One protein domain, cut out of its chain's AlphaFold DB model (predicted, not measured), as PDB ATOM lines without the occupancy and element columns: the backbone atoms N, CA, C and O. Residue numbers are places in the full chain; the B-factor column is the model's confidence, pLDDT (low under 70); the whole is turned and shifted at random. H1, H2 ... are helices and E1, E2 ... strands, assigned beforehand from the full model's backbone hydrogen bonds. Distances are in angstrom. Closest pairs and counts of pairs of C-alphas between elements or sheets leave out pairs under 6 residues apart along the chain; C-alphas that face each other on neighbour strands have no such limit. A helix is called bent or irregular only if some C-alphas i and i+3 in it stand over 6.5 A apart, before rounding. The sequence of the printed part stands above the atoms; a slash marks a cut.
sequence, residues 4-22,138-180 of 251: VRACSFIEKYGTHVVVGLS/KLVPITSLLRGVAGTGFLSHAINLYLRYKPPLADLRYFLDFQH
ATOM      1  N   VAL A   4     -81.778 -16.414 227.000       73.50
ATOM      2  CA  VAL A   4     -81.735 -17.873 227.210       73.50
ATOM      3  C   VAL A   4     -82.176 -18.660 225.970       73.50
ATOM      4  O   VAL A   4     -81.555 -19.657 225.608       73.50
ATOM      5  N   ARG A   5     -83.223 -18.197 225.276       81.69
ATOM      6  CA  ARG A   5     -83.750 -18.865 224.077       81.69
ATOM      7  C   ARG A   5     -82.836 -18.678 222.869       81.69
ATOM      8  O   ARG A   5     -82.731 -19.593 222.063       81.69
ATOM      9  N   ALA A   6     -82.170 -17.530 222.747       86.00
ATOM     10  CA  ALA A   6     -81.220 -17.294 221.660       86.00
ATOM     11  C   ALA A   6     -79.953 -18.150 221.817       86.00
ATOM     12  O   ALA A   6     -79.496 -18.732 220.839       86.00
ATOM     13  N   CYS A   7     -79.438 -18.298 223.043       87.62
ATOM     14  CA  CYS A   7     -78.285 -19.163 223.321       87.62
ATOM     15  C   CYS A   7     -78.585 -20.619 222.984       87.62
ATOM     16  O   CYS A   7     -77.871 -21.226 222.195       87.62
ATOM     17  N   SER A   8     -79.692 -21.141 223.525       89.50
ATOM     18  CA  SER A   8     -80.121 -22.516 223.265       89.50
ATOM     19  C   SER A   8     -80.376 -22.761 221.774       89.50
ATOM     20  O   SER A   8     -80.086 -23.840 221.267       89.50
ATOM     21  N   PHE A   9     -80.865 -21.751 221.043       92.00
ATOM     22  CA  PHE A   9     -81.017 -21.840 219.594       92.00
ATOM     23  C   PHE A   9     -79.665 -21.972 218.879       92.00
ATOM     24  O   PHE A   9     -79.514 -22.864 218.050       92.00
ATOM     25  N   ILE A  10     -78.691 -21.108 219.196       93.00
ATOM     26  CA  ILE A  10     -77.353 -21.132 218.576       93.00
ATOM     27  C   ILE A  10     -76.633 -22.445 218.893       93.00
ATOM     28  O   ILE A  10     -76.003 -23.020 218.014       93.00
ATOM     29  N   GLU A  11     -76.748 -22.937 220.123       91.25
ATOM     30  CA  GLU A  11     -76.161 -24.212 220.535       91.25
ATOM     31  C   GLU A  11     -76.777 -25.395 219.781       91.25
ATOM     32  O   GLU A  11     -76.056 -26.261 219.290       91.25
ATOM     33  N   LYS A  12     -78.108 -25.415 219.637       93.06
ATOM     34  CA  LYS A  12     -78.824 -26.533 219.015       93.06
ATOM     35  C   LYS A  12     -78.737 -26.549 217.489       93.06
ATOM     36  O   LYS A  12     -78.638 -27.620 216.900       93.06
ATOM     37  N   TYR A  13     -78.848 -25.386 216.852       93.38
ATOM     38  CA  TYR A  13     -78.990 -25.275 215.396       93.38
ATOM     39  C   TYR A  13     -77.800 -24.597 214.715       93.38
ATOM     40  O   TYR A  13     -77.732 -24.567 213.487       93.38
ATOM     41  N   GLY A  14     -76.864 -24.039 215.481       93.50
ATOM     42  CA  GLY A  14     -75.781 -23.233 214.941       93.50
ATOM     43  C   GLY A  14     -76.246 -21.855 214.468       93.50
ATOM     44  O   GLY A  14     -77.305 -21.340 214.829       93.50
ATOM     45  N   THR A  15     -75.399 -21.221 213.661       95.25
ATOM     46  CA  THR A  15     -75.603 -19.849 213.162       95.25
ATOM     47  C   THR A  15     -75.995 -19.794 211.689       95.25
ATOM     48  O   THR A  15     -76.594 -18.816 211.239       95.25
ATOM     49  N   HIS A  16     -75.663 -20.836 210.930       96.31
ATOM     50  CA  HIS A  16     -75.829 -20.895 209.486       96.31
ATOM     51  C   HIS A  16     -76.415 -22.238 209.072       96.31
ATOM     52  O   HIS A  16     -76.230 -23.244 209.753       96.31
ATOM     53  N   VAL A  17     -77.072 -22.240 207.918       96.38
ATOM     54  CA  VAL A  17     -77.526 -23.451 207.239       96.38
ATOM     55  C   VAL A  17     -76.702 -23.673 205.983       96.38
ATOM     56  O   VAL A  17     -76.321 -22.721 205.296       96.38
ATOM     57  N   VAL A  18     -76.428 -24.939 205.689       96.44
ATOM     58  CA  VAL A  18     -75.749 -25.354 204.462       96.44
ATOM     59  C   VAL A  18     -76.754 -25.309 203.315       96.44
ATOM     60  O   VAL A  18     -77.774 -25.990 203.361       96.44
ATOM     61  N   VAL A  19     -76.465 -24.511 202.288       96.50
ATOM     62  CA  VAL A  19     -77.286 -24.396 201.064       96.50
ATOM     63  C   VAL A  19     -76.600 -24.970 199.831       96.50
ATOM     64  O   VAL A  19     -77.196 -25.051 198.762       96.50
ATOM     65  N   GLY A  20     -75.338 -25.365 199.957       96.50
ATOM     66  CA  GLY A  20     -74.611 -26.036 198.894       96.50
ATOM     67  C   GLY A  20     -73.332 -26.656 199.420       96.50
ATOM     68  O   GLY A  20     -72.713 -26.123 200.340       96.50
ATOM     69  N   LEU A  21     -72.939 -27.769 198.816       96.69
ATOM     70  CA  LEU A  21     -71.704 -28.478 199.116       96.69
ATOM     71  C   LEU A  21     -70.927 -28.696 197.823       96.69
ATOM     72  O   LEU A  21     -71.512 -28.860 196.752       96.69
ATOM     73  N   SER A  22     -69.606 -28.701 197.932       96.06
ATOM     74  CA  SER A  22     -68.720 -29.219 196.896       96.06
ATOM     75  C   SER A  22     -68.039 -30.456 197.453       96.06
ATOM     76  O   SER A  22     -67.453 -30.403 198.535       96.06
ATOM     77  N   LYS A 138     -71.317 -23.807 201.045       96.06
ATOM     78  CA  LYS A 138     -72.011 -22.524 200.945       96.06
ATOM     79  C   LYS A 138     -72.995 -22.427 202.099       96.06
ATOM     80  O   LYS A 138     -73.890 -23.261 202.235       96.06
ATOM     81  N   LEU A 139     -72.812 -21.403 202.920       96.19
ATOM     82  CA  LEU A 139     -73.573 -21.166 204.138       96.19
ATOM     83  C   LEU A 139     -74.370 -19.871 204.000       96.19
ATOM     84  O   LEU A 139     -73.858 -18.881 203.478       96.19
ATOM     85  N   VAL A 140     -75.600 -19.862 204.507       95.75
ATOM     86  CA  VAL A 140     -76.383 -18.629 204.691       95.75
ATOM     87  C   VAL A 140     -76.836 -18.516 206.143       95.75
ATOM     88  O   VAL A 140     -77.026 -19.548 206.795       95.75
ATOM     89  N   PRO A 141     -77.011 -17.297 206.685       95.12
ATOM     90  CA  PRO A 141     -77.481 -17.126 208.053       95.12
ATOM     91  C   PRO A 141     -78.821 -17.833 208.249       95.12
ATOM     92  O   PRO A 141     -79.743 -17.632 207.450       95.12
ATOM     93  N   ILE A 142     -78.951 -18.617 209.322       95.19
ATOM     94  CA  ILE A 142     -80.185 -19.367 209.618       95.19
ATOM     95  C   ILE A 142     -81.398 -18.441 209.794       95.19
ATOM     96  O   ILE A 142     -82.529 -18.814 209.493       95.19
ATOM     97  N   THR A 143     -81.163 -17.185 210.183       93.75
ATOM     98  CA  THR A 143     -82.178 -16.125 210.266       93.75
ATOM     99  C   THR A 143     -82.850 -15.815 208.930       93.75
ATOM    100  O   THR A 143     -83.993 -15.365 208.926       93.75
ATOM    101  N   SER A 144     -82.208 -16.117 207.797       93.19
ATOM    102  CA  SER A 144     -82.788 -15.948 206.455       93.19
ATOM    103  C   SER A 144     -84.011 -16.843 206.229       93.19
ATOM    104  O   SER A 144     -84.907 -16.475 205.463       93.19
ATOM    105  N   LEU A 145     -84.062 -17.993 206.916       92.44
ATOM    106  CA  LEU A 145     -85.193 -18.928 206.898       92.44
ATOM    107  C   LEU A 145     -86.339 -18.493 207.818       92.44
ATOM    108  O   LEU A 145     -87.436 -19.027 207.726       92.44
ATOM    109  N   LEU A 146     -86.096 -17.531 208.709       90.94
ATOM    110  CA  LEU A 146     -87.043 -17.119 209.744       90.94
ATOM    111  C   LEU A 146     -87.759 -15.807 209.397       90.94
ATOM    112  O   LEU A 146     -88.319 -15.158 210.275       90.94
ATOM    113  N   ARG A 147     -87.751 -15.370 208.134       86.19
ATOM    114  CA  ARG A 147     -88.424 -14.122 207.736       86.19
ATOM    115  C   ARG A 147     -89.900 -14.129 208.154       86.19
ATOM    116  O   ARG A 147     -90.610 -15.097 207.929       86.19
ATOM    117  N   GLY A 148     -90.339 -13.038 208.784       85.00
ATOM    118  CA  GLY A 148     -91.705 -12.892 209.305       85.00
ATOM    119  C   GLY A 148     -91.947 -13.519 210.684       85.00
ATOM    120  O   GLY A 148     -93.002 -13.289 211.270       85.00
ATOM    121  N   VAL A 149     -90.983 -14.251 211.256       89.94
ATOM    122  CA  VAL A 149     -91.111 -14.800 212.613       89.94
ATOM    123  C   VAL A 149     -90.815 -13.713 213.652       89.94
ATOM    124  O   VAL A 149     -89.786 -13.029 213.603       89.94
ATOM    125  N   ALA A 150     -91.712 -13.562 214.627       86.88
ATOM    126  CA  ALA A 150     -91.542 -12.612 215.720       86.88
ATOM    127  C   ALA A 150     -90.283 -12.929 216.550       86.88
ATOM    128  O   ALA A 150     -90.041 -14.063 216.956       86.88
ATOM    129  N   GLY A 151     -89.481 -11.903 216.843       81.88
ATOM    130  CA  GLY A 151     -88.273 -12.032 217.665       81.88
ATOM    131  C   GLY A 151     -86.994 -12.425 216.917       81.88
ATOM    132  O   GLY A 151     -85.945 -12.568 217.544       81.88
ATOM    133  N   THR A 152     -87.045 -12.526 215.592       87.88
ATOM    134  CA  THR A 152     -85.884 -12.793 214.725       87.88
ATOM    135  C   THR A 152     -84.802 -11.730 214.789       87.88
ATOM    136  O   THR A 152     -83.625 -12.074 214.732       87.88
ATOM    137  N   GLY A 153     -85.172 -10.463 214.994       87.94
ATOM    138  CA  GLY A 153     -84.207  -9.386 215.231       87.94
ATOM    139  C   GLY A 153     -83.301  -9.667 216.435       87.94
ATOM    140  O   GLY A 153     -82.086  -9.515 216.335       87.94
ATOM    141  N   PHE A 154     -83.862 -10.184 217.537       88.31
ATOM    142  CA  PHE A 154     -83.081 -10.565 218.721       88.31
ATOM    143  C   PHE A 154     -82.138 -11.733 218.434       88.31
ATOM    144  O   PHE A 154     -80.983 -11.700 218.847       88.31
ATOM    145  N   LEU A 155     -82.610 -12.755 217.709       91.12
ATOM    146  CA  LEU A 155     -81.763 -13.883 217.323       91.12
ATOM    147  C   LEU A 155     -80.627 -13.439 216.398       91.12
ATOM    148  O   LEU A 155     -79.483 -13.820 216.614       91.12
ATOM    149  N   SER A 156     -80.927 -12.605 215.401       92.00
ATOM    150  CA  SER A 156     -79.922 -12.063 214.486       92.00
ATOM    151  C   SER A 156     -78.874 -11.249 215.235       92.00
ATOM    152  O   SER A 156     -77.685 -11.388 214.963       92.00
ATOM    153  N   HIS A 157     -79.295 -10.437 216.204       90.50
ATOM    154  CA  HIS A 157     -78.378  -9.683 217.047       90.50
ATOM    155  C   HIS A 157     -77.496 -10.605 217.903       90.50
ATOM    156  O   HIS A 157     -76.276 -10.449 217.908       90.50
ATOM    157  N   ALA A 158     -78.083 -11.614 218.555       91.38
ATOM    158  CA  ALA A 158     -77.349 -12.600 219.348       91.38
ATOM    159  C   ALA A 158     -76.341 -13.407 218.510       91.38
ATOM    160  O   ALA A 158     -75.205 -13.603 218.938       91.38
ATOM    161  N   ILE A 159     -76.724 -13.829 217.299       93.44
ATOM    162  CA  ILE A 159     -75.831 -14.509 216.350       93.44
ATOM    163  C   ILE A 159     -74.685 -13.585 215.939       93.44
ATOM    164  O   ILE A 159     -73.534 -14.010 215.968       93.44
ATOM    165  N   ASN A 160     -74.962 -12.323 215.607       93.00
ATOM    166  CA  ASN A 160     -73.922 -11.362 215.230       93.00
ATOM    167  C   ASN A 160     -72.919 -11.132 216.368       93.00
ATOM    168  O   ASN A 160     -71.713 -11.098 216.132       93.00
ATOM    169  N   LEU A 161     -73.408 -11.022 217.604       91.44
ATOM    170  CA  LEU A 161     -72.569 -10.938 218.796       91.44
ATOM    171  C   LEU A 161     -71.714 -12.202 218.971       91.44
ATOM    172  O   LEU A 161     -70.500 -12.103 219.152       91.44
ATOM    173  N   TYR A 162     -72.312 -13.388 218.844       91.56
ATOM    174  CA  TYR A 162     -71.575 -14.649 218.917       91.56
ATOM    175  C   TYR A 162     -70.507 -14.761 217.822       91.56
ATOM    176  O   TYR A 162     -69.382 -15.140 218.113       91.56
ATOM    177  N   LEU A 163     -70.810 -14.398 216.576       93.19
ATOM    178  CA  LEU A 163     -69.847 -14.474 215.473       93.19
ATOM    179  C   LEU A 163     -68.706 -13.459 215.618       93.19
ATOM    180  O   LEU A 163     -67.578 -13.765 215.238       93.19
ATOM    181  N   ARG A 164     -68.983 -12.277 216.182       93.00
ATOM    182  CA  ARG A 164     -67.985 -11.218 216.378       93.00
ATOM    183  C   ARG A 164     -67.005 -11.528 217.504       93.00
ATOM    184  O   ARG A 164     -65.816 -11.274 217.348       93.00
ATOM    185  N   TYR A 165     -67.504 -12.027 218.632       91.50
ATOM    186  CA  TYR A 165     -66.691 -12.215 219.841       91.50
ATOM    187  C   TYR A 165     -66.319 -13.674 220.100       91.50
ATOM    188  O   TYR A 165     -65.375 -13.937 220.838       91.50
ATOM    189  N   LYS A 166     -67.052 -14.611 219.491       90.69
ATOM    190  CA  LYS A 166     -66.865 -16.064 219.571       90.69
ATOM    191  C   LYS A 166     -66.561 -16.560 220.997       90.69
ATOM    192  O   LYS A 166     -65.580 -17.284 221.179       90.69
ATOM    193  N   PRO A 167     -67.369 -16.179 222.010       90.38
ATOM    194  CA  PRO A 167     -67.176 -16.689 223.363       90.38
ATOM    195  C   PRO A 167     -67.334 -18.222 223.381       90.38
ATOM    196  O   PRO A 167     -68.021 -18.776 222.509       90.38
ATOM    197  N   PRO A 168     -66.749 -18.925 224.367       90.75
ATOM    198  CA  PRO A 168     -67.053 -20.334 224.600       90.75
ATOM    199  C   PRO A 168     -68.569 -20.554 224.692       90.75
ATOM    200  O   PRO A 168     -69.276 -19.734 225.278       90.75
ATOM    201  N   LEU A 169     -69.090 -21.655 224.131       85.00
ATOM    202  CA  LEU A 169     -70.543 -21.903 224.136       85.00
ATOM    203  C   LEU A 169     -71.125 -21.942 225.555       85.00
ATOM    204  O   LEU A 169     -72.214 -21.418 225.769       85.00
ATOM    205  N   ALA A 170     -70.375 -22.489 226.519       86.12
ATOM    206  CA  ALA A 170     -70.764 -22.524 227.929       86.12
ATOM    207  C   ALA A 170     -71.016 -21.118 228.512       86.12
ATOM    208  O   ALA A 170     -71.912 -20.936 229.336       86.12
ATOM    209  N   ASP A 171     -70.290 -20.110 228.018       87.81
ATOM    210  CA  ASP A 171     -70.353 -18.732 228.506       87.81
ATOM    211  C   ASP A 171     -71.269 -17.840 227.666       87.81
ATOM    212  O   ASP A 171     -71.553 -16.702 228.047       87.81
ATOM    213  N   LEU A 172     -71.771 -18.339 226.530       87.50
ATOM    214  CA  LEU A 172     -72.582 -17.565 225.589       87.50
ATOM    215  C   LEU A 172     -73.808 -16.941 226.265       87.50
ATOM    216  O   LEU A 172     -74.169 -15.797 225.978       87.50
ATOM    217  N   ARG A 173     -74.418 -17.673 227.201       86.12
ATOM    218  CA  ARG A 173     -75.551 -17.182 227.986       86.12
ATOM    219  C   ARG A 173     -75.195 -15.955 228.806       86.12
ATOM    220  O   ARG A 173     -75.854 -14.929 228.660       86.12
ATOM    221  N   TYR A 174     -74.151 -16.059 229.621       86.00
ATOM    222  CA  TYR A 174     -73.677 -14.943 230.430       86.00
ATOM    223  C   TYR A 174     -73.282 -13.774 229.534       86.00
ATOM    224  O   TYR A 174     -73.743 -12.655 229.741       86.00
ATOM    225  N   PHE A 175     -72.517 -14.046 228.476       86.75
ATOM    226  CA  PHE A 175     -72.068 -13.036 227.529       86.75
ATOM    227  C   PHE A 175     -73.231 -12.210 226.963       86.75
ATOM    228  O   PHE A 175     -73.193 -10.981 227.040       86.75
ATOM    229  N   LEU A 176     -74.277 -12.868 226.451       85.88
ATOM    230  CA  LEU A 176     -75.451 -12.202 225.878       85.88
ATOM    231  C   LEU A 176     -76.314 -11.489 226.933       85.88
ATOM    232  O   LEU A 176     -76.928 -10.463 226.625       85.88
ATOM    233  N   ASP A 177     -76.338 -11.985 228.173       83.00
ATOM    234  CA  ASP A 177     -77.055 -11.350 229.284       83.00
ATOM    235  C   ASP A 177     -76.446  -9.987 229.657       83.00
ATOM    236  O   ASP A 177     -77.191  -9.068 230.014       83.00
ATOM    237  N   PHE A 178     -75.121  -9.833 229.518       77.69
ATOM    238  CA  PHE A 178     -74.393  -8.586 229.796       77.69
ATOM    239  C   PHE A 178     -74.338  -7.602 228.616       77.69
ATOM    240  O   PHE A 178     -73.926  -6.462 228.813       77.69
ATOM    241  N   GLN A 179     -74.774  -7.990 227.410       74.75
ATOM    242  CA  GLN A 179     -74.836  -7.061 226.265       74.75
ATOM    243  C   GLN A 179     -76.021  -6.087 226.337       74.75
ATOM    244  O   GLN A 179     -76.074  -5.115 225.589       74.75
ATOM    245  N   HIS A 180     -76.980  -6.331 227.231       64.88
ATOM    246  CA  HIS A 180     -78.082  -5.409 227.465       64.88
ATOM    247  C   HIS A 180     -77.696  -4.425 228.568       64.88
ATOM    248  O   HIS A 180     -77.245  -4.837 229.639       64.88
TER     249      HIS A 180
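AT A GLANCE: This is residues 4 to 22 and 138 to 180 of the 251 residues of the protein "MACPF domain-containing protein" of Aegilops tauschii subsp. strangulata (UniProt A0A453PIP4). Helices H1, H3 and H4 make a triangle, with an antiparallel two-stranded ribbon, E1 and E2, reaching away. The class is mixed: 62 residues are printed, with H1, E1, E2, H2, H3, H4 in order. The whole is compact, radius of gyration of the C-alphas 11.9 A, spanning 37 by 27 by 18 A.

IN THESE COORDINATES: H1, residues 4 to 13, begins at (-81.735, -17.873, 227.210). E1 is 16 to 22, E2 138 to 141, H2 142 to 146, H3 152 to 165, 19.9 A long. H4, residues 169 to 178, is irregular, with C-alphas 170 and 173 7.2 A apart; its last C-alpha, C-alpha 178, is at (-74.393, -8.586, 229.796).

HOW THE PARTS SIT: H3, the hub, touches H1 with residues 154 to 159 alone, closest C-alphas Leu 155 and Ala 6, 5.5 A. N 17 and O 140 of E1 and E2 are within hydrogen-bond range, 2.9 A. H1 and H3 have every O i to N i+4 pair within range, H4 4 of 6, H2 0 of 1 but 2 of 2 to N i+3.

THE WHOLE: Residues 23 to 137 are cut out; C-alphas 22 and 138 are 8.5 A apart. Residue 180 has pLDDT under 70.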